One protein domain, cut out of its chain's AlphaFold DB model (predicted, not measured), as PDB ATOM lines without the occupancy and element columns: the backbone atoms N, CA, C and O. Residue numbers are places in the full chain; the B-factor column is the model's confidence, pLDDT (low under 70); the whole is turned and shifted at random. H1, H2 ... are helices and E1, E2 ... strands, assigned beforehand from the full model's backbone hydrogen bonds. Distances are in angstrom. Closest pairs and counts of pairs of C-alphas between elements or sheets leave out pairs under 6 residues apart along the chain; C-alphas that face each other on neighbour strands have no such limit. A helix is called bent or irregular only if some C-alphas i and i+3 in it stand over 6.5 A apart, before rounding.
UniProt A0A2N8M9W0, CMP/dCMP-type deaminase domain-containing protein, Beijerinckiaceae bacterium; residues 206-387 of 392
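Overview. This is residues 206 to 387 of the 392 residues of the protein "CMP/dCMP-type deaminase domain-containing protein" of Beijerinckiaceae bacterium (UniProt A0A2N8M9W0). A twisted five-stranded sheet runs through the middle between two helix layers, with the long helix H6 and H7 over one face and H5 over the other. H8 lies by the edge strand E5 and H9 by H7, while the short helices H1, H2 and H3 lie off the sheet. The printed part has 182 residues, in the order H1 H2 H3 H4 H5 E1 E2 H6 E3 H7 E4 H8 H9 E5, of the mixed class, helices and strands. The mixed sheet runs E2 E1 E3 E4 E5. The whole is compact, with a radius of gyration of the C-alphas of 15.6 A and spans of 44 by 38 by 31 A.

Along the chain. H1 is residues 206 to 209, from C-alpha 206 at (123.783, 110.838, 109.896). H2 is 213 to 216, H3 220 to 227, H4 246 to 250 and H5 252 to 261, 15.8 A long. H5 is irregular: C-alphas 257 and 260 are 9.0 A apart. E1 is 263 to 267, 13.6 A, and E2 272 to 276. H6, 288 to 307, spans 26.4 A and ends at C-alpha 307 at (118.969, 99.983, 127.712). E3 is 317 to 321, 13.4 A; H7 329 to 342, 20.2 A; E4 354 to 356; H8 365 to 371; H9 374 to 379; E5 384 to 386.

Arrangement. The sheet is only just strongly twisted, its C-alphas up to 4.0 A off the best plane. The hairpin E1 and E2 is antiparallel (N 263 to O 276, 2.9 A), as are E1 and E3 (N 264 to O 320, 2.9 A). E3 and E4 are parallel (N 355 to O 319, 2.8 A), as are E4 and E5 (N 385 to O 354, 3.1 A). E2, H6, E3 form a split strand-helix-strand unit, with E1 between its two strands; E3, H7, E4 and E4, H8 H9, E5 are strand-helix-strand units, whose parallel strands are neighbours; the three crossovers are right-handed. H6 has a height over the sheet of 8.0 A, and the C-alphas of Leu 292 and Ala 276 are its closest to E2, 5.2 A. H5, on the opposite face from H6, has a height over the sheet of 8.4 A. H6 touches H7 with residues 289 to 293 alone, at a shallow tilt of 27 degrees, the same way; the C-alphas of Val 289 and Glu 334 are closest, 5.9 A. H4 and H8 only graze the sheet. Every O i to N i+4 pair is within hydrogen-bond range in H3, H6, H7, H8 and H9, against 0 of 1 in H4 and 1 of 6 in H5, where O i to N i+3 gives 2 of 2 and 2 of 7.

Size, cuts and confidence. The C-alphas of Gln 306 and Pro 363 are farthest apart, 45.6 A. The printed part has no cut. The links H3 to H4, E2 to H6 and H7 to E4 are long. Residues 206 to 217, 251 to 253, 344 to 349 and 359 to 364 have pLDDT under 70.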
ATOM      1  N   ASP A 206     122.743 111.609 109.208       46.28
ATOM      2  CA  ASP A 206     123.783 110.838 109.896       46.28
ATOM      3  C   ASP A 206     123.269 109.560 110.585       46.28
ATOM      4  O   ASP A 206     123.980 108.554 110.592       46.28
ATOM      5  N   GLU A 207     122.050 109.544 111.144       56.75
ATOM      6  CA  GLU A 207     121.480 108.324 111.744       56.75
ATOM      7  C   GLU A 207     121.134 107.263 110.693       56.75
ATOM      8  O   GLU A 207     121.191 106.071 110.992       56.75
ATOM      9  N   ALA A 208     120.783 107.676 109.473       52.41
ATOM     10  CA  ALA A 208     120.398 106.769 108.392       52.41
ATOM     11  C   ALA A 208     121.576 106.366 107.481       52.41
ATOM     12  O   ALA A 208     121.544 105.270 106.914       52.41
ATOM     13  N   ALA A 209     122.590 107.229 107.334       49.84
ATOM     14  CA  ALA A 209     123.698 107.064 106.390       49.84
ATOM     15  C   ALA A 209     124.996 106.503 107.005       49.84
ATOM     16  O   ALA A 209     125.730 105.815 106.301       49.84
ATOM     17  N   ASN A 210     125.286 106.747 108.295       44.22
ATOM     18  CA  ASN A 210     126.600 106.433 108.894       44.22
ATOM     19  C   ASN A 210     126.655 105.153 109.746       44.22
ATOM     20  O   ASN A 210     127.683 104.854 110.357       44.22
ATOM     21  N   ALA A 211     125.582 104.370 109.797       51.28
ATOM     22  CA  ALA A 211     125.586 103.071 110.455       51.28
ATOM     23  C   ALA A 211     125.881 101.969 109.421       51.28
ATOM     24  O   ALA A 211     125.113 101.774 108.480       51.28
ATOM     25  N   SER A 212     126.999 101.249 109.580       51.44
ATOM     26  CA  SER A 212     127.276 100.045 108.784       51.44
ATOM     27  C   SER A 212     126.164  99.006 108.993       51.44
ATOM     28  O   SER A 212     125.507  99.013 110.034       51.44
ATOM     29  N   SER A 213     125.954  98.080 108.047       51.78
ATOM     30  CA  SER A 213     124.933  97.016 108.165       51.78
ATOM     31  C   SER A 213     125.005  96.251 109.496       51.78
ATOM     32  O   SER A 213     123.984  95.820 110.025       51.78
ATOM     33  N   ASN A 214     126.207  96.142 110.073       53.12
ATOM     34  CA  ASN A 214     126.462  95.438 111.330       53.12
ATOM     35  C   ASN A 214     126.190  96.293 112.581       53.12
ATOM     36  O   ASN A 214     126.111  95.752 113.679       53.12
ATOM     37  N   ALA A 215     126.019  97.613 112.453       57.00
ATOM     38  CA  ALA A 215     125.743  98.504 113.584       57.00
ATOM     39  C   ALA A 215     124.371  98.251 114.235       57.00
ATOM     40  O   ALA A 215     124.147  98.662 115.374       57.00
ATOM     41  N   TYR A 216     123.471  97.562 113.526       63.78
ATOM     42  CA  TYR A 216     122.155  97.171 114.024       63.78
ATOM     43  C   TYR A 216     121.960  95.654 114.130       63.78
ATOM     44  O   TYR A 216     120.827  95.195 114.308       63.78
ATOM     45  N   GLU A 217     123.031  94.860 114.030       69.25
ATOM     46  CA  GLU A 217     122.938  93.446 114.380       69.25
ATOM     47  C   GLU A 217     122.639  93.309 115.875       69.25
ATOM     48  O   GLU A 217     123.411  93.707 116.750       69.25
ATOM     49  N   ILE A 218     121.472  92.745 116.175       72.44
ATOM     50  CA  ILE A 218     121.031  92.518 117.544       72.44
ATOM     51  C   ILE A 218     121.701  91.232 118.035       72.44
ATOM     52  O   ILE A 218     121.357  90.132 117.599       72.44
ATOM     53  N   SER A 219     122.672  91.370 118.940       76.38
ATOM     54  CA  SER A 219     123.305  90.232 119.612       76.38
ATOM     55  C   SER A 219     122.276  89.402 120.392       76.38
ATOM     56  O   SER A 219     121.234  89.908 120.812       76.38
ATOM     57  N   SER A 220     122.577  88.130 120.669       77.12
ATOM     58  CA  SER A 220     121.691  87.270 121.472       77.12
ATOM     59  C   SER A 220     121.436  87.814 122.885       77.12
ATOM     60  O   SER A 220     120.414  87.516 123.499       77.12
ATOM     61  N   GLU A 221     122.364  88.607 123.425       79.50
ATOM     62  CA  GLU A 221     122.178  89.327 124.686       79.50
ATOM     63  C   GLU A 221     121.175  90.476 124.540       79.50
ATOM     64  O   GLU A 221     120.254  90.594 125.346       79.50
ATOM     65  N   ASN A 222     121.287  91.270 123.473       80.00
ATOM     66  CA  ASN A 222     120.347  92.353 123.199       80.00
ATOM     67  C   ASN A 222     118.933  91.835 122.906       80.00
ATOM     68  O   ASN A 222     117.971  92.457 123.347       80.00
ATOM     69  N   TRP A 223     118.792  90.669 122.266       81.06
ATOM     70  CA  TRP A 223     117.500  89.986 122.116       81.06
ATOM     71  C   TRP A 223     116.859  89.648 123.465       81.06
ATOM     72  O   TRP A 223     115.701  89.989 123.710       81.06
ATOM     73  N   ARG A 224     117.632  89.061 124.388       81.44
ATOM     74  CA  ARG A 224     117.161  88.785 125.754       81.44
ATOM     75  C   ARG A 224     116.754  90.061 126.490       81.44
ATOM     76  O   ARG A 224     115.737  90.063 127.178       81.44
ATOM     77  N   ASN A 225     117.502  91.147 126.313       83.06
ATOM     78  CA  ASN A 225     117.176  92.428 126.933       83.06
ATOM     79  C   ASN A 225     115.907  93.059 126.334       83.06
ATOM     80  O   ASN A 225     115.108  93.633 127.071       83.06
ATOM     81  N   LEU A 226     115.672  92.918 125.023       85.19
ATOM     82  CA  LEU A 226     114.437  93.377 124.379       85.19
ATOM     83  C   LEU A 226     113.206  92.631 124.898       85.19
ATOM     84  O   LEU A 226     112.174  93.258 125.132       85.19
ATOM     85  N   ASN A 227     113.321  91.329 125.175       84.00
ATOM     86  CA  ASN A 227     112.224  90.538 125.741       84.00
ATOM     87  C   ASN A 227     111.738  91.054 127.109       84.00
ATOM     88  O   ASN A 227     110.587  90.818 127.475       84.00
ATOM     89  N   ALA A 228     112.530  91.863 127.826       85.88
ATOM     90  CA  ALA A 228     112.065  92.563 129.027       85.88
ATOM     91  C   ALA A 228     110.944  93.592 128.747       85.88
ATOM     92  O   ALA A 228     110.221  93.990 129.666       85.88
ATOM     93  N   PHE A 229     110.774  94.026 127.493       88.50
ATOM     94  CA  PHE A 229     109.668  94.886 127.064       88.50
ATOM     95  C   PHE A 229     108.425  94.115 126.623       88.50
ATOM     96  O   PHE A 229     107.377  94.744 126.498       88.50
ATOM     97  N   ALA A 230     108.493  92.792 126.427       86.75
ATOM     98  CA  ALA A 230     107.385  92.014 125.871       86.75
ATOM     99  C   ALA A 230     106.080  92.204 126.667       86.75
ATOM    100  O   ALA A 230     105.040  92.495 126.091       86.75
ATOM    101  N   GLY A 231     106.150  92.186 128.003       85.56
ATOM    102  CA  GLY A 231     104.987  92.413 128.874       85.56
ATOM    103  C   GLY A 231     104.452  93.855 128.916       85.56
ATOM    104  O   GLY A 231     103.500  94.126 129.646       85.56
ATOM    105  N   LYS A 232     105.081  94.793 128.196       88.31
ATOM    106  CA  LYS A 232     104.661  96.201 128.070       88.31
ATOM    107  C   LYS A 232     104.080  96.519 126.684       88.31
ATOM    108  O   LYS A 232     103.508  97.597 126.519       88.31
ATOM    109  N   LEU A 233     104.248  95.622 125.713       88.56
ATOM    110  CA  LEU A 233     103.643  95.739 124.389       88.56
ATOM    111  C   LEU A 233     102.122  95.548 124.492       88.56
ATOM    112  O   LEU A 233     101.646  94.940 125.455       88.56
ATOM    113  N   PRO A 234     101.338  96.118 123.563       83.88
ATOM    114  CA  PRO A 234      99.908  95.863 123.540       83.88
ATOM    115  C   PRO A 234      99.642  94.397 123.190       83.88
ATOM    116  O   PRO A 234     100.490  93.726 122.600       83.88
ATOM    117  N   ASP A 235      98.442  93.919 123.530       86.12
ATOM    118  CA  ASP A 235      97.959  92.619 123.058       86.12
ATOM    119  C   ASP A 235      98.141  92.519 121.531       86.12
ATOM    120  O   ASP A 235      98.157  93.537 120.845       86.12
ATOM    121  N   GLY A 236      98.355  91.315 120.998       87.31
ATOM    122  CA  GLY A 236      98.569  91.106 119.558       87.31
ATOM    123  C   GLY A 236      99.939  91.546 119.021       87.31
ATOM    124  O   GLY A 236     100.315  91.123 117.928       87.31
ATOM    125  N   VAL A 237     100.730  92.323 119.771       92.75
ATOM    126  CA  VAL A 237     102.101  92.694 119.394       92.75
ATOM    127  C   VAL A 237     103.116  91.869 120.172       92.75
ATOM    128  O   VAL A 237     103.082  91.796 121.399       92.75
ATOM    129  N   ARG A 238     104.064  91.261 119.456       91.44
ATOM    130  CA  ARG A 238     105.050  90.346 120.037       91.44
ATOM    131  C   ARG A 238     106.453  90.574 119.497       91.44
ATOM    132  O   ARG A 238     106.655  90.814 118.306       91.44
ATOM    133  N   LEU A 239     107.418  90.446 120.399       90.06
ATOM    134  CA  LEU A 239     108.822  90.250 120.063       90.06
ATOM    135  C   LEU A 239     109.064  88.753 119.841       90.06
ATOM    136  O   LEU A 239     108.514  87.948 120.596       90.06
ATOM    137  N   PRO A 240     109.865  88.364 118.840       83.75
ATOM    138  CA  PRO A 240     110.357  86.996 118.746       83.75
ATOM    139  C   PRO A 240     111.124  86.593 120.018       83.75
ATOM    140  O   PRO A 240     111.967  87.349 120.498       83.75
ATOM    141  N   GLU A 241     110.842  85.406 120.567       77.81
ATOM    142  CA  GLU A 241     111.535  84.898 121.767       77.81
ATOM    143  C   GLU A 241     113.032  84.664 121.508       77.81
ATOM    144  O   GLU A 241     113.873  84.878 122.384       77.81
ATOM    145  N   GLU A 242     113.350  84.283 120.274       78.44
ATOM    146  CA  GLU A 242     114.687  84.082 119.734       78.44
ATOM    147  C   GLU A 242     114.825  84.785 118.378       78.44
ATOM    148  O   GLU A 242     113.854  85.301 117.825       78.44
ATOM    149  N   ARG A 243     116.042  84.825 117.827       84.25
ATOM    150  CA  ARG A 243     116.285  85.442 116.520       84.25
ATOM    151  C   ARG A 243     115.539  84.654 115.438       84.25
ATOM    152  O   ARG A 243     115.980  83.576 115.067       84.25
ATOM    153  N   VAL A 244     114.473  85.245 114.907       87.12
ATOM    154  CA  VAL A 244     113.745  84.761 113.727       87.12
ATOM    155  C   VAL A 244     114.143  85.609 112.527       87.12
ATOM    156  O   VAL A 244     114.246  86.835 112.619       87.12
ATOM    157  N   THR A 245     114.363  84.963 111.394       89.06
ATOM    158  CA  THR A 245     114.700  85.586 110.119       89.06
ATOM    159  C   THR A 245     113.649  85.282 109.059       89.06
ATOM    160  O   THR A 245     112.785  84.428 109.236       89.06
ATOM    161  N   LEU A 246     113.708  85.993 107.935       86.50
ATOM    162  CA  LEU A 246     112.822  85.770 106.793       86.50
ATOM    163  C   LEU A 246     112.888  84.326 106.248       86.50
ATOM    164  O   LEU A 246     111.883  83.814 105.759       86.50
ATOM    165  N   GLU A 247     114.034  83.653 106.362       85.12
ATOM    166  CA  GLU A 247     114.212  82.263 105.913       85.12
ATOM    167  C   GLU A 247     113.357  81.279 106.729       85.12
ATOM    168  O   GLU A 247     112.814  80.304 106.197       85.12
ATOM    169  N   ASP A 248     113.119  81.601 108.003       85.06
ATOM    170  CA  ASP A 248     112.309  80.798 108.919       85.06
ATOM    171  C   ASP A 248     110.810  80.833 108.577       85.06
ATOM    172  O   ASP A 248     110.035  80.043 109.120       85.06
ATOM    173  N   PHE A 249     110.366  81.700 107.656       83.25
ATOM    174  CA  PHE A 249     108.971  81.750 107.186       83.25
ATOM    175  C   PHE A 249     108.617  80.602 106.241       83.25
ATOM    176  O   PHE A 249     107.436  80.328 106.037       83.25
ATOM    177  N   SER A 250     109.620  79.894 105.714       73.69
ATOM    178  CA  SER A 250     109.410  78.600 105.057       73.69
ATOM    179  C   SER A 250     108.989  77.498 106.049       73.69
ATOM    180  O   SER A 250     108.413  76.485 105.649       73.69
ATOM    181  N   SER A 251     109.228  77.708 107.350       68.44
ATOM    182  CA  SER A 251     108.821  76.830 108.449       68.44
ATOM    183  C   SER A 251     107.529  77.315 109.136       68.44
ATOM    184  O   SER A 251     107.072  78.443 108.946       68.44
ATOM    185  N   HIS A 252     106.922  76.476 109.986       63.03
ATOM    186  CA  HIS A 252     105.689  76.830 110.709       63.03
ATOM    187  C   HIS A 252     105.855  77.990 111.713       63.03
ATOM    188  O   HIS A 252     104.866  78.649 112.035       63.03
ATOM    189  N   GLN A 253     107.073  78.260 112.198       69.62
ATOM    190  CA  GLN A 253     107.323  79.265 113.240       69.62
ATOM    191  C   GLN A 253     107.190  80.698 112.702       69.62
ATOM    192  O   GLN A 253     106.477  81.504 113.299       69.62
ATOM    193  N   GLY A 254     107.797  81.010 111.550       72.12
ATOM    194  CA  GLY A 254     107.672  82.329 110.919       72.12
ATOM    195  C   GLY A 254     106.272  82.574 110.350       72.12
ATOM    196  O   GLY A 254     105.681  83.630 110.576       72.12
ATOM    197  N   ALA A 255     105.674  81.566 109.703       75.94
ATOM    198  CA  ALA A 255     104.323  81.669 109.144       75.94
ATOM    199  C   ALA A 255     103.252  81.978 110.209       75.94
ATOM    200  O   ALA A 255     102.295  82.709 109.944       75.94
ATOM    201  N   ALA A 256     103.431  81.481 111.439       83.25
ATOM    202  CA  ALA A 256     102.538  81.771 112.555       83.25
ATOM    203  C   ALA A 256     102.449  83.269 112.893       83.25
ATOM    204  O   ALA A 256     101.414  83.694 113.410       83.25
ATOM    205  N   LEU A 257     103.495  84.054 112.590       84.31
ATOM    206  CA  LEU A 257     103.549  85.491 112.860       84.31
ATOM    207  C   LEU A 257     102.630  86.317 111.950       84.31
ATOM    208  O   LEU A 257     102.268  87.427 112.331       84.31
ATOM    209  N   LEU A 258     102.249  85.772 110.790       88.31
ATOM    210  CA  LEU A 258     101.434  86.437 109.764       88.31
ATOM    211  C   LEU A 258      99.987  85.929 109.713       88.31
ATOM    212  O   LEU A 258      99.249  86.254 108.779       88.31
ATOM    213  N   ARG A 259      99.581  85.103 110.685       84.88
ATOM    214  CA  ARG A 259      98.191  84.643 110.803       84.88
ATOM    215  C   ARG A 259      97.245  85.822 111.021       84.88
ATOM    216  O   ARG A 259      97.659  86.876 111.493       84.88
ATOM    217  N   ASP A 260      95.989  85.632 110.626       84.88
ATOM    218  CA  ASP A 260      94.897  86.590 110.843       84.88
ATOM    219  C   ASP A 260      95.204  88.015 110.346       84.88
ATOM    220  O   ASP A 260      94.877  89.011 110.979       84.88
ATOM    221  N   ASP A 261      95.837  88.104 109.170       90.06
ATOM    222  CA  ASP A 261      96.256  89.363 108.536       90.06
ATOM    223  C   ASP A 261      97.329  90.151 109.317       90.06
ATOM    224  O   ASP A 261      97.505  91.363 109.131       90.06
ATOM    225  N   GLY A 262      98.077  89.446 110.168       94.75
ATOM    226  CA  GLY A 262      99.240  89.957 110.878       94.75
ATOM    227  C   GLY A 262     100.369  90.412 109.953       94.75
ATOM    228  O   GLY A 262     100.415  90.109 108.754       94.75
ATOM    229  N   CYS A 263     101.295  91.171 110.525       96.56
ATOM    230  CA  CYS A 263     102.466  91.676 109.827       96.56
ATOM    231  C   CYS A 263     103.711  91.620 110.710       96.56
ATOM    232  O   CYS A 263     103.630  91.552 111.939       96.56
ATOM    233  N   VAL A 264     104.874  91.656 110.068       96.50
ATOM    234  CA  VAL A 264     106.168  91.742 110.744       96.50
ATOM    235  C   VAL A 264     106.986  92.903 110.210       96.50
ATOM    236  O   VAL A 264     106.871  93.271 109.044       96.50
ATOM    237  N   LEU A 265     107.844  93.452 111.062       95.50
ATOM    238  CA  LEU A 265     108.877  94.397 110.677       95.50
ATOM    239  C   LEU A 265     110.206  93.661 110.677       95.50
ATOM    240  O   LEU A 265     110.586  93.082 111.694       95.50
ATOM    241  N   ILE A 266     110.910  93.697 109.557       92.19
ATOM    242  CA  ILE A 266     112.224  93.074 109.397       92.19
ATOM    243  C   ILE A 266     113.274  94.129 109.078       92.19
ATOM    244  O   ILE A 266     112.947  95.131 108.451       92.19
ATOM    245  N   ASN A 267     114.522  93.919 109.487       88.50
ATOM    246  CA  ASN A 267     115.642  94.799 109.130       88.50
ATOM    247  C   ASN A 267     116.369  94.348 107.842       88.50
ATOM    248  O   ASN A 267     116.035  93.319 107.255       88.50
ATOM    249  N   GLU A 268     117.415  95.080 107.441       83.38
ATOM    250  CA  GLU A 268     118.277  94.748 106.286       83.38
ATOM    251  C   GLU A 268     118.925  93.352 106.375       83.38
ATOM    252  O   GLU A 268     119.157  92.709 105.351       83.38
ATOM    253  N   ALA A 269     119.172  92.849 107.590       82.38
ATOM    254  CA  ALA A 269     119.689  91.502 107.844       82.38
ATOM    255  C   ALA A 269     118.586  90.426 107.868       82.38
ATOM    256  O   ALA A 269     118.819  89.305 108.321       82.38
ATOM    257  N   SER A 270     117.376  90.765 107.408       87.25
ATOM    258  CA  SER A 270     116.189  89.901 107.375       87.25
ATOM    259  C   SER A 270     115.731  89.388 108.743       87.25
ATOM    260  O   SER A 270     114.934  88.455 108.800       87.25
ATOM    261  N   ALA A 271     116.197  89.980 109.846       89.06
ATOM    262  CA  ALA A 271     115.765  89.619 111.190       89.06
ATOM    263  C   ALA A 271     114.422  90.285 111.511       89.06
ATOM    264  O   ALA A 271     114.270  91.495 111.326       89.06
ATOM    265  N   VAL A 272     113.474  89.505 112.029       91.75
ATOM    266  CA  VAL A 272     112.186  89.994 112.530       91.75
ATOM    267  C   VAL A 272     112.422  90.780 113.805       91.75
ATOM    268  O   VAL A 272     112.885  90.224 114.789       91.75
ATOM    269  N   LEU A 273     112.092  92.067 113.786       92.44
ATOM    270  CA  LEU A 273     112.197  92.972 114.928       92.44
ATOM    271  C   LEU A 273     110.944  92.944 115.796       92.44
ATOM    272  O   LEU A 273     111.031  93.070 117.012       92.44
ATOM    273  N   LEU A 274     109.778  92.838 115.159       94.31
ATOM    274  CA  LEU A 274     108.477  92.929 115.809       94.31
ATOM    275  C   LEU A 274     107.413  92.289 114.917       94.31
ATOM    276  O   LEU A 274     107.493  92.405 113.694       94.31
ATOM    277  N   ALA A 275     106.407  91.667 115.520       95.12
ATOM    278  CA  ALA A 275     105.201  91.213 114.839       95.12
ATOM    279  C   ALA A 275     103.963  91.843 115.480       95.12
ATOM    280  O   ALA A 275     103.952  92.073 116.690       95.12
ATOM    281  N   ALA A 276     102.926  92.089 114.686       95.81
ATOM    282  CA  ALA A 276     101.655  92.616 115.164       95.81
ATOM    283  C   ALA A 276     100.467  91.950 114.471       95.81
ATOM    284  O   ALA A 276     100.484  91.705 113.263       95.81
ATOM    285  N   GLU A 277      99.414  91.727 115.241       94.88
ATOM    286  CA  GLU A 277      98.077  91.383 114.771       94.88
ATOM    287  C   GLU A 277      97.178  92.627 114.794       94.88
ATOM    288  O   GLU A 277      97.468  93.627 115.454       94.88
ATOM    289  N   GLY A 278      96.107  92.587 114.006       92.31
ATOM    290  CA  GLY A 278      95.124  93.658 113.969       92.31
ATOM    291  C   GLY A 278      94.119  93.576 115.122       92.31
ATOM    292  O   GLY A 278      93.820  92.509 115.659       92.31
ATOM    293  N   HIS A 279      93.591  94.735 115.505       92.88
ATOM    294  CA  HIS A 279      92.504  94.898 116.463       92.88
ATOM    295  C   HIS A 279      91.299  95.611 115.839       92.88
ATOM    296  O   HIS A 279      90.639  96.424 116.494       92.88
ATOM    297  N   GLU A 280      90.996  95.321 114.574       94.44
ATOM    298  CA  GLU A 280      89.906  95.941 113.816       94.44
ATOM    299  C   GLU A 280      88.530  95.733 114.469       94.44
ATOM    300  O   GLU A 280      87.646  96.575 114.330       94.44
ATOM    301  N   GLN A 281      88.370  94.664 115.257       92.88
ATOM    302  CA  GLN A 281      87.198  94.409 116.100       92.88
ATOM    303  C   GLN A 281      86.994  95.456 117.202       92.88
ATOM    304  O   GLN A 281      85.870  95.656 117.656       92.88
ATOM    305  N   LEU A 282      88.072  96.098 117.666       94.12
ATOM    306  CA  LEU A 282      88.007  97.191 118.636       94.12
ATOM    307  C   LEU A 282      87.821  98.535 117.941       94.12
ATOM    308  O   LEU A 282      87.186  99.422 118.497       94.12
ATOM    309  N   SER A 283      88.418  98.699 116.761       96.06
ATOM    310  CA  SER A 283      88.345  99.911 115.951       96.06
ATOM    311  C   SER A 283      88.908  99.616 114.560       96.06
ATOM    312  O   SER A 283      90.055  99.175 114.472       96.06
ATOM    313  N   PRO A 284      88.194  99.924 113.462       96.44
ATOM    314  CA  PRO A 284      88.699  99.739 112.097       96.44
ATOM    315  C   PRO A 284      90.020 100.468 111.814       96.44
ATOM    316  O   PRO A 284      90.726 100.115 110.877       96.44
ATOM    317  N   ALA A 285      90.385 101.454 112.641       95.44
ATOM    318  CA  ALA A 285      91.649 102.182 112.582       95.44
ATOM    319  C   ALA A 285      92.797 101.513 113.370       95.44
ATOM    320  O   ALA A 285      93.771 102.184 113.728       95.44
ATOM    321  N   ARG A 286      92.676 100.225 113.710       95.62
ATOM    322  CA  ARG A 286      93.680  99.432 114.438       95.62
ATOM    323  C   ARG A 286      94.117  98.198 113.650       95.62
ATOM    324  O   ARG A 286      94.128  97.095 114.177       95.62
ATOM    325  N   SER A 287      94.462  98.367 112.375       96.81
ATOM    326  CA  SER A 287      95.043  97.270 111.587       96.81
ATOM    327  C   SER A 287      96.415  96.845 112.105       96.81
ATOM    328  O   SER A 287      97.126  97.681 112.668       96.81
ATOM    329  N   SER A 288      96.834  95.617 111.792       96.94
ATOM    330  CA  SER A 288      98.158  95.078 112.146       96.94
ATOM    331  C   SER A 288      99.311  96.034 111.815       96.94
ATOM    332  O   SER A 288     100.182  96.264 112.647       96.94
ATOM    333  N   VAL A 289      99.279  96.682 110.646       97.75
ATOM    334  CA  VAL A 289     100.291  97.667 110.218       97.75
ATOM    335  C   VAL A 289     100.378  98.876 111.154       97.75
ATOM    336  O   VAL A 289     101.472  99.279 111.541       97.75
ATOM    337  N   LEU A 290      99.235  99.453 111.534       96.75
ATOM    338  CA  LEU A 290      99.196 100.604 112.438       96.75
ATOM    339  C   LEU A 290      99.691 100.200 113.832       96.75
ATOM    340  O   LEU A 290     100.526 100.897 114.400       96.75
ATOM    341  N   GLU A 291      99.238  99.065 114.365       96.19
ATOM    342  CA  GLU A 291      99.689  98.564 115.672       96.19
ATOM    343  C   GLU A 291     101.198  98.279 115.679       96.19
ATOM    344  O   GLU A 291     101.893  98.659 116.625       96.19
ATOM    345  N   LEU A 292     101.729  97.717 114.587       97.00
ATOM    346  CA  LEU A 292     103.161  97.499 114.405       97.00
ATOM    347  C   LEU A 292     103.952  98.809 114.431       97.00
ATOM    348  O   LEU A 292     104.945  98.907 115.151       97.00
ATOM    349  N   ILE A 293     103.521  99.821 113.670       95.88
ATOM    350  CA  ILE A 293     104.199 101.124 113.591       95.88
ATOM    351  C   ILE A 293     104.253 101.776 114.977       95.88
ATOM    352  O   ILE A 293     105.320 102.201 115.429       95.88
ATOM    353  N   ARG A 294     103.110 101.811 115.673       94.44
ATOM    354  CA  ARG A 294     102.978 102.385 117.019       94.44
ATOM    355  C   ARG A 294     103.908 101.698 118.009       94.44
ATOM    356  O   ARG A 294     104.654 102.355 118.738       94.44
ATOM    357  N   ALA A 295     103.884 100.370 118.023       95.19
ATOM    358  CA  ALA A 295     104.684  99.588 118.944       95.19
ATOM    359  C   ALA A 295     106.184  99.659 118.633       95.19
ATOM    360  O   ALA A 295     106.985  99.740 119.562       95.19
ATOM    361  N   TYR A 296     106.577  99.691 117.357       95.31
ATOM    362  CA  TYR A 296     107.984  99.788 116.981       95.31
ATOM    363  C   TYR A 296     108.606 101.127 117.380       95.31
ATOM    364  O   TYR A 296     109.710 101.157 117.922       95.31
ATOM    365  N   VAL A 297     107.893 102.235 117.170       93.50
ATOM    366  CA  VAL A 297     108.362 103.569 117.581       93.50
ATOM    367  C   VAL A 297     108.521 103.634 119.094       93.50
ATOM    368  O   VAL A 297     109.572 104.040 119.594       93.50
ATOM    369  N   TRP A 298     107.518 103.151 119.830       93.38
ATOM    370  CA  TRP A 298     107.606 103.059 121.281       93.38
ATOM    371  C   TRP A 298     108.792 102.201 121.739       93.38
ATOM    372  O   TRP A 298     109.515 102.587 122.665       93.38
ATOM    373  N   LEU A 299     109.002 101.050 121.096       93.12
ATOM    374  CA  LEU A 299     110.087 100.135 121.420       93.12
ATOM    375  C   LEU A 299     111.447 100.786 121.157       93.12
ATOM    376  O   LEU A 299     112.318 100.710 122.018       93.12
ATOM    377  N   ARG A 300     111.622 101.470 120.019       91.31
ATOM    378  CA  ARG A 300     112.862 102.183 119.672       91.31
ATOM    379  C   ARG A 300     113.202 103.247 120.716       91.31
ATOM    380  O   ARG A 300     114.334 103.275 121.202       91.31
ATOM    381  N   ASN A 301     112.223 104.052 121.128       90.12
ATOM    382  CA  ASN A 301     112.419 105.071 122.164       90.12
ATOM    383  C   ASN A 301     112.730 104.429 123.527       90.12
ATOM    384  O   ASN A 301     113.686 104.805 124.207       90.12
ATOM    385  N   SER A 302     111.964 103.408 123.915       91.00
ATOM    386  CA  SER A 302     112.109 102.734 125.211       91.00
ATOM    387  C   SER A 302     113.429 101.978 125.342       91.00
ATOM    388  O   SER A 302     114.070 102.052 126.393       91.00
ATOM    389  N   ALA A 303     113.858 101.285 124.286       89.88
ATOM    390  CA  ALA A 303     115.126 100.565 124.236       89.88
ATOM    391  C   ALA A 303     116.314 101.528 124.356       89.88
ATOM    392  O   ALA A 303     117.246 101.263 125.120       89.88
ATOM    393  N   TRP A 304     116.257 102.687 123.693       88.56
ATOM    394  CA  TRP A 304     117.296 103.703 123.834       88.56
ATOM    395  C   TRP A 304     117.346 104.289 125.249       88.56
ATOM    396  O   TRP A 304     118.418 104.364 125.849       88.56
ATOM    397  N   ILE A 305     116.197 104.670 125.812       88.62
ATOM    398  CA  ILE A 305     116.130 105.312 127.133       88.62
ATOM    399  C   ILE A 305     116.554 104.350 128.250       88.62
ATOM    400  O   ILE A 305     117.311 104.741 129.136       88.62
ATOM    401  N   GLN A 306     116.069 103.105 128.223       90.25
ATOM    402  CA  GLN A 306     116.233 102.162 129.337       90.25
ATOM    403  C   GLN A 306     117.463 101.263 129.192       90.25
ATOM    404  O   GLN A 306     118.043 100.885 130.205       90.25
ATOM    405  N   LEU A 307     117.869 100.922 127.964       87.19
ATOM    406  CA  LEU A 307     118.969  99.983 127.712       87.19
ATOM    407  C   LEU A 307     120.151 100.604 126.962       87.19
ATOM    408  O   LEU A 307     121.153  99.925 126.763       87.19
ATOM    409  N   ARG A 308     120.039 101.859 126.495       85.75
ATOM    410  CA  ARG A 308     120.988 102.462 125.535       85.75
ATOM    411  C   ARG A 308     121.160 101.629 124.262       85.75
ATOM    412  O   ARG A 308     122.159 101.757 123.558       85.75
ATOM    413  N   LEU A 309     120.154 100.818 123.940       85.00
ATOM    414  CA  LEU A 309     120.133  99.968 122.763       85.00
ATOM    415  C   LEU A 309     119.498 100.728 121.598       85.00
ATOM    416  O   LEU A 309     118.356 101.175 121.691       85.00
ATOM    417  N   ARG A 310     120.237 100.867 120.494       86.00
ATOM    418  CA  ARG A 310     119.728 101.472 119.258       86.00
ATOM    419  C   ARG A 310     119.134 100.397 118.359       86.00
ATOM    420  O   ARG A 310     119.857  99.539 117.863       86.00
ATOM    421  N   LEU A 311     117.827 100.474 118.133       87.94
ATOM    422  CA  LEU A 311     117.158  99.689 117.097       87.94
ATOM    423  C   LEU A 311     117.298 100.367 115.724       87.94
ATOM    424  O   LEU A 311     117.467 101.595 115.681       87.94
ATOM    425  N   PRO A 312     117.218  99.597 114.619       87.00
ATOM    426  CA  PRO A 312     117.269 100.142 113.268       87.00
ATOM    427  C   PRO A 312     116.339 101.342 113.081       87.00
ATOM    428  O   PRO A 312     115.207 101.368 113.570       87.00
ATOM    429  N   HIS A 313     116.787 102.341 112.329       86.44
ATOM    430  CA  HIS A 313     115.860 103.355 111.841       86.44
ATOM    431  C   HIS A 313     114.807 102.688 110.942       86.44
ATOM    432  O   HIS A 313     115.123 101.755 110.206       86.44
ATOM    433  N   GLN A 314     113.559 103.154 110.948       87.62
ATOM    434  CA  GLN A 314     112.485 102.502 110.193       87.62
ATOM    435  C   GLN A 314     112.761 102.443 108.682       87.62
ATOM    436  O   GLN A 314     112.441 101.458 108.035       87.62
ATOM    437  N   ARG A 315     113.480 103.424 108.122       83.88
ATOM    438  CA  ARG A 315     113.953 103.411 106.717       83.88
ATOM    439  C   ARG A 315     114.867 102.231 106.356       83.88
ATOM    440  O   ARG A 315     115.094 101.976 105.181       83.88
ATOM    441  N   LYS A 316     115.405 101.544 107.363       84.00
ATOM    442  CA  LYS A 316     116.256 100.354 107.260       84.00
ATOM    443  C   LYS A 316     115.477  99.062 107.519       84.00
ATOM    444  O   LYS A 316     116.069  98.038 107.852       84.00
ATOM    445  N   CYS A 317     114.152  99.140 107.441       89.75
ATOM    446  CA  CYS A 317     113.254  98.036 107.718       89.75
ATOM    447  C   CYS A 317     112.248  97.842 106.587       89.75
ATOM    448  O   CYS A 317     111.940  98.777 105.860       89.75
ATOM    449  N   SER A 318     111.674  96.653 106.473       92.81
ATOM    450  CA  SER A 318     110.535  96.352 105.601       92.81
ATOM    451  C   SER A 318     109.381  95.803 106.415       92.81
ATOM    452  O   SER A 318     109.598  95.088 107.394       92.81
ATOM    453  N   LEU A 319     108.157  96.130 106.010       95.12
ATOM    454  CA  LEU A 319     106.958  95.533 106.577       95.12
ATOM    455  C   LEU A 319     106.520  94.373 105.690       95.12
ATOM    456  O   LEU A 319     106.302  94.577 104.502       95.12
ATOM    457  N   ILE A 320     106.367  93.179 106.255       94.44
ATOM    458  CA  ILE A 320     105.968  91.977 105.518       94.44
ATOM    459  C   ILE A 320     104.603  91.492 105.996       94.44
ATOM    460  O   ILE A 320     104.376  91.357 107.200       94.44
ATOM    461  N   LYS A 321     103.712  91.195 105.048       94.44
ATOM    462  CA  LYS A 321     102.442  90.488 105.275       94.44
ATOM    463  C   LYS A 321     102.428  89.152 104.545       94.44
ATOM    464  O   LYS A 321     103.263  88.878 103.691       94.44
ATOM    465  N   LEU A 322     101.451  88.305 104.860       91.25
ATOM    466  CA  LEU A 322     101.256  87.069 104.102       91.25
ATOM    467  C   LEU A 322     100.794  87.370 102.669       91.25
ATOM    468  O   LEU A 322     101.341  86.830 101.713       91.25
ATOM    469  N   ARG A 323      99.818  88.272 102.530       89.00
ATOM    470  CA  ARG A 323      99.138  88.589 101.269       89.00
ATOM    471  C   ARG A 323      99.472  89.993 100.784       89.00
ATOM    472  O   ARG A 323      99.739  90.889 101.585       89.00
ATOM    473  N   ALA A 324      99.405  90.169  99.469       89.75
ATOM    474  CA  ALA A 324      99.452  91.478  98.835       89.75
ATOM    475  C   ALA A 324      98.285  92.376  99.299       89.75
ATOM    476  O   ALA A 324      97.214  91.857  99.636       89.75
ATOM    477  N   PRO A 325      98.461  93.710  99.298       90.62
ATOM    478  CA  PRO A 325      97.366  94.634  99.567       90.62
ATOM    479  C   PRO A 325      96.313  94.554  98.453       90.62
ATOM    480  O   PRO A 325      96.648  94.466  97.271       90.62
ATOM    481  N   ASP A 326      95.037  94.602  98.831       90.38
ATOM    482  CA  ASP A 326      93.918  94.674  97.892       90.38
ATOM    483  C   ASP A 326      93.515  96.137  97.607       90.38
ATOM    484  O   ASP A 326      94.215  97.080  97.956       90.38
ATOM    485  N   VAL A 327      92.372  96.360  96.956       91.94
ATOM    486  CA  VAL A 327      91.847  97.714  96.668       91.94
ATOM    487  C   VAL A 327      90.817  98.191  97.703       91.94
ATOM    488  O   VAL A 327      89.922  98.977  97.381       91.94
ATOM    489  N   SER A 328      90.867  97.661  98.929       94.88
ATOM    490  CA  SER A 328      89.959  98.044 100.014       94.88
ATOM    491  C   SER A 328      90.385  99.343 100.704       94.88
ATOM    492  O   SER A 328      91.529  99.789 100.609       94.88
ATOM    493  N   ALA A 329      89.470  99.932 101.477       97.31
ATOM    494  CA  ALA A 329      89.783 101.060 102.354       97.31
ATOM    495  C   ALA A 329      90.880 100.722 103.383       97.31
ATOM    496  O   ALA A 329      91.702 101.577 103.710       97.31
ATOM    497  N   LYS A 330      90.936  99.465 103.841       96.88
ATOM    498  CA  LYS A 330      91.980  98.971 104.742       96.88
ATOM    499  C   LYS A 330      93.348  98.983 104.069       96.88
ATOM    500  O   LYS A 330      94.297  99.478 104.661       96.88
ATOM    501  N   ALA A 331      93.453  98.521 102.825       95.38
ATOM    502  CA  ALA A 331      94.713  98.580 102.090       95.38
ATOM    503  C   ALA A 331      95.179 100.025 101.847       95.38
ATOM    504  O   ALA A 331      96.353 100.326 102.040       95.38
ATOM    505  N   VAL A 332      94.265 100.948 101.520       97.12
ATOM    506  CA  VAL A 332      94.583 102.388 101.425       97.12
ATOM    507  C   VAL A 332      95.106 102.926 102.761       97.12
ATOM    508  O   VAL A 332      96.105 103.647 102.785       97.12
ATOM    509  N   MET A 333      94.475 102.533 103.874       98.12
ATOM    510  CA  MET A 333      94.912 102.910 105.217       98.12
ATOM    511  C   MET A 333      96.334 102.413 105.514       98.12
ATOM    512  O   MET A 333      97.188 103.193 105.938       98.12
ATOM    513  N   GLU A 334      96.587 101.124 105.284       97.44
ATOM    514  CA  GLU A 334      97.867 100.467 105.564       97.44
ATOM    515  C   GLU A 334      98.998 101.019 104.686       97.44
ATOM    516  O   GLU A 334     100.071 101.333 105.200       97.44
ATOM    517  N   LEU A 335      98.759 101.207 103.384       95.44
ATOM    518  CA  LEU A 335      99.741 101.795 102.469       95.44
ATOM    519  C   LEU A 335     100.024 103.259 102.804       95.44
ATOM    520  O   LEU A 335     101.182 103.678 102.802       95.44
ATOM    521  N   GLY A 336      98.989 104.024 103.160       95.81
ATOM    522  CA  GLY A 336      99.150 105.385 103.653       95.81
ATOM    523  C   GLY A 336     100.026 105.444 104.907       95.81
ATOM    524  O   GLY A 336     100.931 106.272 104.988       95.81
ATOM    525  N   ALA A 337      99.804 104.538 105.862       96.06
ATOM    526  CA  ALA A 337     100.605 104.459 107.080       96.06
ATOM    527  C   ALA A 337     102.057 104.058 106.789       96.06
ATOM    528  O   ALA A 337     102.979 104.672 107.316       96.06
ATOM    529  N   VAL A 338     102.273 103.079 105.909       94.06
ATOM    530  CA  VAL A 338     103.605 102.602 105.506       94.06
ATOM    531  C   VAL A 338     104.415 103.701 104.823       94.06
ATOM    532  O   VAL A 338     105.568 103.932 105.187       94.06
ATOM    533  N   GLY A 339     103.816 104.430 103.879       91.44
ATOM    534  CA  GLY A 339     104.506 105.533 103.211       91.44
ATOM    535  C   GLY A 339     104.878 106.666 104.160       91.44
ATOM    536  O   GLY A 339     106.003 107.162 104.105       91.44
ATOM    537  N   SER A 340     103.968 107.046 105.060       90.81
ATOM    538  CA  SER A 340     104.237 108.067 106.080       90.81
ATOM    539  C   SER A 340     105.218 107.590 107.153       90.81
ATOM    540  O   SER A 340     105.959 108.392 107.700       90.81
ATOM    541  N   PHE A 341     105.279 106.295 107.451       91.50
ATOM    542  CA  PHE A 341     106.231 105.753 108.417       91.50
ATOM    543  C   PHE A 341     107.667 105.763 107.878       91.50
ATOM    544  O   PHE A 341     108.599 106.121 108.596       91.50
ATOM    545  N   PHE A 342     107.856 105.419 106.601       87.88
ATOM    546  CA  PHE A 342     109.186 105.392 105.989       87.88
ATOM    547  C   PHE A 342     109.644 106.761 105.429       87.88
ATOM    548  O   PHE A 342     110.851 107.000 105.356       87.88
ATOM    549  N   GLU A 343     108.724 107.686 105.105       74.31
ATOM    550  CA  GLU A 343     108.936 109.100 104.688       74.31
ATOM    551  C   GLU A 343     109.814 109.363 103.441       74.31
ATOM    552  O   GLU A 343     109.891 110.500 102.977       74.31
ATOM    553  N   SER A 344     110.516 108.376 102.886       60.41
ATOM    554  CA  SER A 344     111.471 108.583 101.792       60.41
ATOM    555  C   SER A 344     111.600 107.359 100.906       60.41
ATOM    556  O   SER A 344     111.372 106.240 101.363       60.41
ATOM    557  N   SER A 345     112.090 107.589  99.688       55.22
ATOM    558  CA  SER A 345     112.498 106.554  98.751       55.22
ATOM    559  C   SER A 345     113.385 105.517  99.444       55.22
ATOM    560  O   SER A 345     114.553 105.777  99.737       55.22
ATOM    561  N   HIS A 346     112.807 104.349  99.703       55.50
ATOM    562  CA  HIS A 346     113.368 103.164 100.366       55.50
ATOM    563  C   HIS A 346     114.506 102.502  99.550       55.50
ATOM    564  O   HIS A 346     114.765 101.310  99.628       55.50
ATOM    565  N   LEU A 347     115.188 103.289  98.712       52.38
ATOM    566  CA  LEU A 347     116.001 102.863  97.570       52.38
ATOM    567  C   LEU A 347     117.271 102.091  97.944       52.38
ATOM    568  O   LEU A 347     117.874 101.485  97.066       52.38
ATOM    569  N   ALA A 348     117.687 102.119  99.212       56.81
ATOM    570  CA  ALA A 348     118.883 101.419  99.677       56.81
ATOM    571  C   ALA A 348     118.581 100.098 100.408       56.81
ATOM    572  O   ALA A 348     119.519  99.394 100.773       56.81
ATOM    573  N   HIS A 349     117.309  99.755 100.631       66.94
ATOM    574  CA  HIS A 349     116.943  98.509 101.297       66.94
ATOM    575  C   HIS A 349     116.766  97.380 100.269       66.94
ATOM    576  O   HIS A 349     116.177  97.575  99.208       66.94
ATOM    577  N   ARG A 350     117.254  96.172 100.584       79.94
ATOM    578  CA  ARG A 350     117.165  94.997  99.690       79.94
ATOM    579  C   ARG A 350     115.721  94.547  99.428       79.94
ATOM    580  O   ARG A 350     115.435  93.963  98.390       79.94
ATOM    581  N   LEU A 351     114.841  94.772 100.398       86.56
ATOM    582  CA  LEU A 351     113.441  94.344 100.385       86.56
ATOM    583  C   LEU A 351     112.508  95.548 100.202       86.56
ATOM    584  O   LEU A 351     112.876  96.639 100.644       86.56
ATOM    585  N   PRO A 352     111.325  95.368  99.583       88.88
ATOM    586  CA  PRO A 352     110.353  96.442  99.403       88.88
ATOM    587  C   PRO A 352     109.849  96.980 100.747       88.88
ATOM    588  O   PRO A 352     109.764  96.241 101.725       88.88
ATOM    589  N   ALA A 353     109.424  98.243 100.777       90.12
ATOM    590  CA  ALA A 353     108.819  98.861 101.953       90.12
ATOM    591  C   ALA A 353     107.606  98.055 102.453       90.12
ATOM    592  O   ALA A 353     107.465  97.834 103.658       90.12
ATOM    593  N   PHE A 354     106.772  97.577 101.523       92.69
ATOM    594  CA  PHE A 354     105.689  96.634 101.781       92.69
ATOM    595  C   PHE A 354     105.937  95.320 101.027       92.69
ATOM    596  O   PHE A 354     105.760  95.232  99.811       92.69
ATOM    597  N   GLY A 355     106.335  94.283 101.750       92.12
ATOM    598  CA  GLY A 355     106.534  92.945 101.214       92.12
ATOM    599  C   GLY A 355     105.352  92.011 101.456       92.12
ATOM    600  O   GLY A 355     104.628  92.142 102.444       92.12
ATOM    601  N   PHE A 356     105.183  91.026 100.579       91.06
ATOM    602  CA  PHE A 356     104.240  89.925 100.783       91.06
ATOM    603  C   PHE A 356     104.809  88.574 100.336       91.06
ATOM    604  O   PHE A 356     105.651  88.529  99.440       91.06
ATOM    605  N   LEU A 357     104.370  87.478 100.967       88.44
ATOM    606  CA  LEU A 357     104.930  86.138 100.728       88.44
ATOM    607  C   LEU A 357     104.145  85.320  99.695       88.44
ATOM    608  O   LEU A 357     104.736  84.623  98.871       88.44
ATOM    609  N   GLU A 358     102.812  85.368  99.734       84.25
ATOM    610  CA  GLU A 358     101.984  84.549  98.853       84.25
ATOM    611  C   GLU A 358     102.067  85.007  97.398       84.25
ATOM    612  O   GLU A 358     102.071  86.196  97.075       84.25
ATOM    613  N   VAL A 359     102.047  84.027  96.493       63.72
ATOM    614  CA  VAL A 359     101.991  84.236  95.041       63.72
ATOM    615  C   VAL A 359     100.565  84.597  94.625       63.72
ATOM    616  O   VAL A 359      99.939  83.925  93.813       63.72
ATOM    617  N   ALA A 360     100.019  85.667  95.189       53.72
ATOM    618  CA  ALA A 360      98.888  86.340  94.584       53.72
ATOM    619  C   ALA A 360      99.464  87.392  93.635       53.72
ATOM    620  O   ALA A 360      99.666  88.547  94.000       53.72
ATOM    621  N   CYS A 361      99.787  86.974  92.408       46.22
ATOM    622  CA  CYS A 361      99.953  87.910  91.305       46.22
ATOM    623  C   CYS A 361      98.607  88.616  91.085       46.22
ATOM    624  O   CYS A 361      97.802  88.153  90.280       46.22
ATOM    625  N   ASP A 362      98.343  89.717  91.789       54.81
ATOM    626  CA  ASP A 362      97.386  90.694  91.290       54.81
ATOM    627  C   ASP A 362      98.172  91.733  90.474       54.81
ATOM    628  O   ASP A 362      98.924  92.521  91.053       54.81
ATOM    629  N   PRO A 363      98.030  91.775  89.135       57.09
ATOM    630  CA  PRO A 363      98.642  92.812  88.299       57.09
ATOM    631  C   PRO A 363      98.164  94.241  88.636       57.09
ATOM    632  O   PRO A 363      98.566  95.197  87.977       57.09
ATOM    633  N   LYS A 364      97.299  94.413  89.644       66.62
ATOM    634  CA  LYS A 364      96.730  95.695  90.072       66.62
ATOM    635  C   LYS A 364      97.448  96.362  91.248       66.62
ATOM    636  O   LYS A 364      97.004  97.434  91.643       66.62
ATOM    637  N   ILE A 365      98.529  95.803  91.802       76.25
ATOM    638  CA  ILE A 365      99.265  96.446  92.915       76.25
ATOM    639  C   ILE A 365      99.870  97.788  92.477       76.25
ATOM    640  O   ILE A 365      99.677  98.801  93.149       76.25
ATOM    641  N   ASP A 366     100.521  97.831  91.314       76.00
ATOM    642  CA  ASP A 366     101.066  99.083  90.774       76.00
ATOM    643  C   ASP A 366      99.946 100.081  90.456       76.00
ATOM    644  O   ASP A 366     100.071 101.277  90.719       76.00
ATOM    645  N   ALA A 367      98.808  99.583  89.962       80.62
ATOM    646  CA  ALA A 367      97.623 100.399  89.716       80.62
ATOM    647  C   ALA A 367      97.024 100.961  91.018       80.62
ATOM    648  O   ALA A 367      96.569 102.101  91.033       80.62
ATOM    649  N   LEU A 368      97.050 100.201  92.116       85.31
ATOM    650  CA  LEU A 368      96.645 100.659  93.445       85.31
ATOM    651  C   LEU A 368      97.552 101.797  93.920       85.31
ATOM    652  O   LEU A 368      97.045 102.868  94.245       85.31
ATOM    653  N   VAL A 369      98.874 101.607  93.912       85.69
ATOM    654  CA  VAL A 369      99.819 102.649  94.350       85.69
ATOM    655  C   VAL A 369      99.691 103.898  93.491       85.69
ATOM    656  O   VAL A 369      99.645 104.996  94.036       85.69
ATOM    657  N   ALA A 370      99.551 103.746  92.172       89.75
ATOM    658  CA  ALA A 370      99.394 104.863  91.245       89.75
ATOM    659  C   ALA A 370      98.143 105.719  91.511       89.75
ATOM    660  O   ALA A 370      98.109 106.879  91.106       89.75
ATOM    661  N   THR A 371      97.130 105.174  92.194       93.38
ATOM    662  CA  THR A 371      95.938 105.942  92.588       93.38
ATOM    663  C   THR A 371      96.142 106.760  93.859       93.38
ATOM    664  O   THR A 371      95.341 107.650  94.121       93.38
ATOM    665  N   LEU A 372      97.181 106.488  94.653       95.31
ATOM    666  CA  LEU A 372      97.426 107.186  95.913       95.31
ATOM    667  C   LEU A 372      97.956 108.618  95.692       95.31
ATOM    668  O   LEU A 372      98.492 108.934  94.625       95.31
ATOM    669  N   PRO A 373      97.862 109.492  96.713       96.94
ATOM    670  CA  PRO A 373      98.355 110.865  96.626       96.94
ATOM    671  C   PRO A 373      99.843 110.978  96.233       96.94
ATOM    672  O   PRO A 373     100.629 110.072  96.537       96.94
ATOM    673  N   PRO A 374     100.270 112.101  95.609       95.06
ATOM    674  CA  PRO A 374     101.639 112.294  95.117       95.06
ATOM    675  C   PRO A 374     102.749 112.057  96.146       95.06
ATOM    676  O   PRO A 374     103.850 111.641  95.781       95.06
ATOM    677  N   PHE A 375     102.476 112.277  97.433       93.12
ATOM    678  CA  PHE A 375     103.396 111.932  98.510       93.12
ATOM    679  C   PHE A 375     103.843 110.471  98.408       93.12
ATOM    680  O   PHE A 375     105.035 110.181  98.426       93.12
ATOM    681  N   TYR A 376     102.901 109.549  98.235       92.50
ATOM    682  CA  TYR A 376     103.160 108.114  98.264       92.50
ATOM    683  C   TYR A 376     103.804 107.608  96.970       92.50
ATOM    684  O   TYR A 376     104.658 106.722  97.013       92.50
ATOM    685  N   THR A 377     103.447 108.203  95.831       90.25
ATOM    686  CA  THR A 377     103.932 107.788  94.505       90.25
ATOM    687  C   THR A 377     105.256 108.440  94.113       90.25
ATOM    688  O   THR A 377     106.079 107.808  93.457       90.25
ATOM    689  N   SER A 378     105.484 109.692  94.519       87.75
ATOM    690  CA  SER A 378     106.588 110.518  94.011       87.75
ATOM    691  C   SER A 378     107.603 110.927  95.080       87.75
ATOM    692  O   SER A 378     108.785 111.058  94.757       87.75
ATOM    693  N   VAL A 379     107.179 111.111  96.338       87.00
ATOM    694  CA  VAL A 379     108.061 111.557  97.438       87.00
ATOM    695  C   VAL A 379     108.576 110.373  98.256       87.00
ATOM    696  O   VAL A 379     109.770 110.084  98.234       87.00
ATOM    697  N   ALA A 380     107.680 109.658  98.934       84.94
ATOM    698  CA  ALA A 380     107.994 108.440  99.671       84.94
ATOM    699  C   ALA A 380     108.325 107.274  98.726       84.94
ATOM    700  O   ALA A 380     109.135 106.425  99.082       84.94
ATOM    701  N   LYS A 381     107.739 107.262  97.516       85.81
ATOM    702  CA  LYS A 381     107.926 106.222  96.486       85.81
ATOM    703  C   LYS A 381     107.801 104.818  97.086       85.81
ATOM    704  O   LYS A 381     108.770 104.058  97.095       85.81
ATOM    705  N   ILE A 382     106.628 104.508  97.644       86.62
ATOM    706  CA  ILE A 382     106.398 103.222  98.314       86.62
ATOM    707  C   ILE A 382     106.688 102.085  97.332       86.62
ATOM    708  O   ILE A 382     106.060 101.991  96.279       86.62
ATOM    709  N   THR A 383     107.615 101.205  97.701       87.56
ATOM    710  CA  THR A 383     107.883  99.966  96.976       87.56
ATOM    711  C   THR A 383     107.022  98.850  97.557       87.56
ATOM    712  O   THR A 383     107.005  98.630  98.771       87.56
ATOM    713  N   ILE A 384     106.294  98.149  96.690       88.94
ATOM    714  CA  ILE A 384     105.498  96.976  97.054       88.94
ATOM    715  C   ILE A 384     105.996  95.807  96.222       88.94
ATOM    716  O   ILE A 384     106.185  95.950  95.016       88.94
ATOM    717  N   GLY A 385     106.225  94.656  96.841       88.19
ATOM    718  CA  GLY A 385     106.732  93.517  96.092       88.19
ATOM    719  C   GLY A 385     106.644  92.201  96.832       88.19
ATOM    720  O   GLY A 385     106.531  92.145  98.056       88.19
ATOM    721  N   ARG A 386     106.724  91.125  96.059       87.94
ATOM    722  CA  ARG A 386     106.875  89.792  96.620       87.94
ATOM    723  C   ARG A 386     108.247  89.664  97.280       87.94
ATOM    724  O   ARG A 386     109.239  90.179  96.766       87.94
ATOM    725  N   VAL A 387     108.285  88.954  98.397       87.94
ATOM    726  CA  VAL A 387     109.504  88.619  99.123       87.94
ATOM    727  C   VAL A 387     109.655  87.105  99.153       87.94
ATOM    728  O   VAL A 387     108.749  86.395  99.585       87.94
TER     729      VAL A 387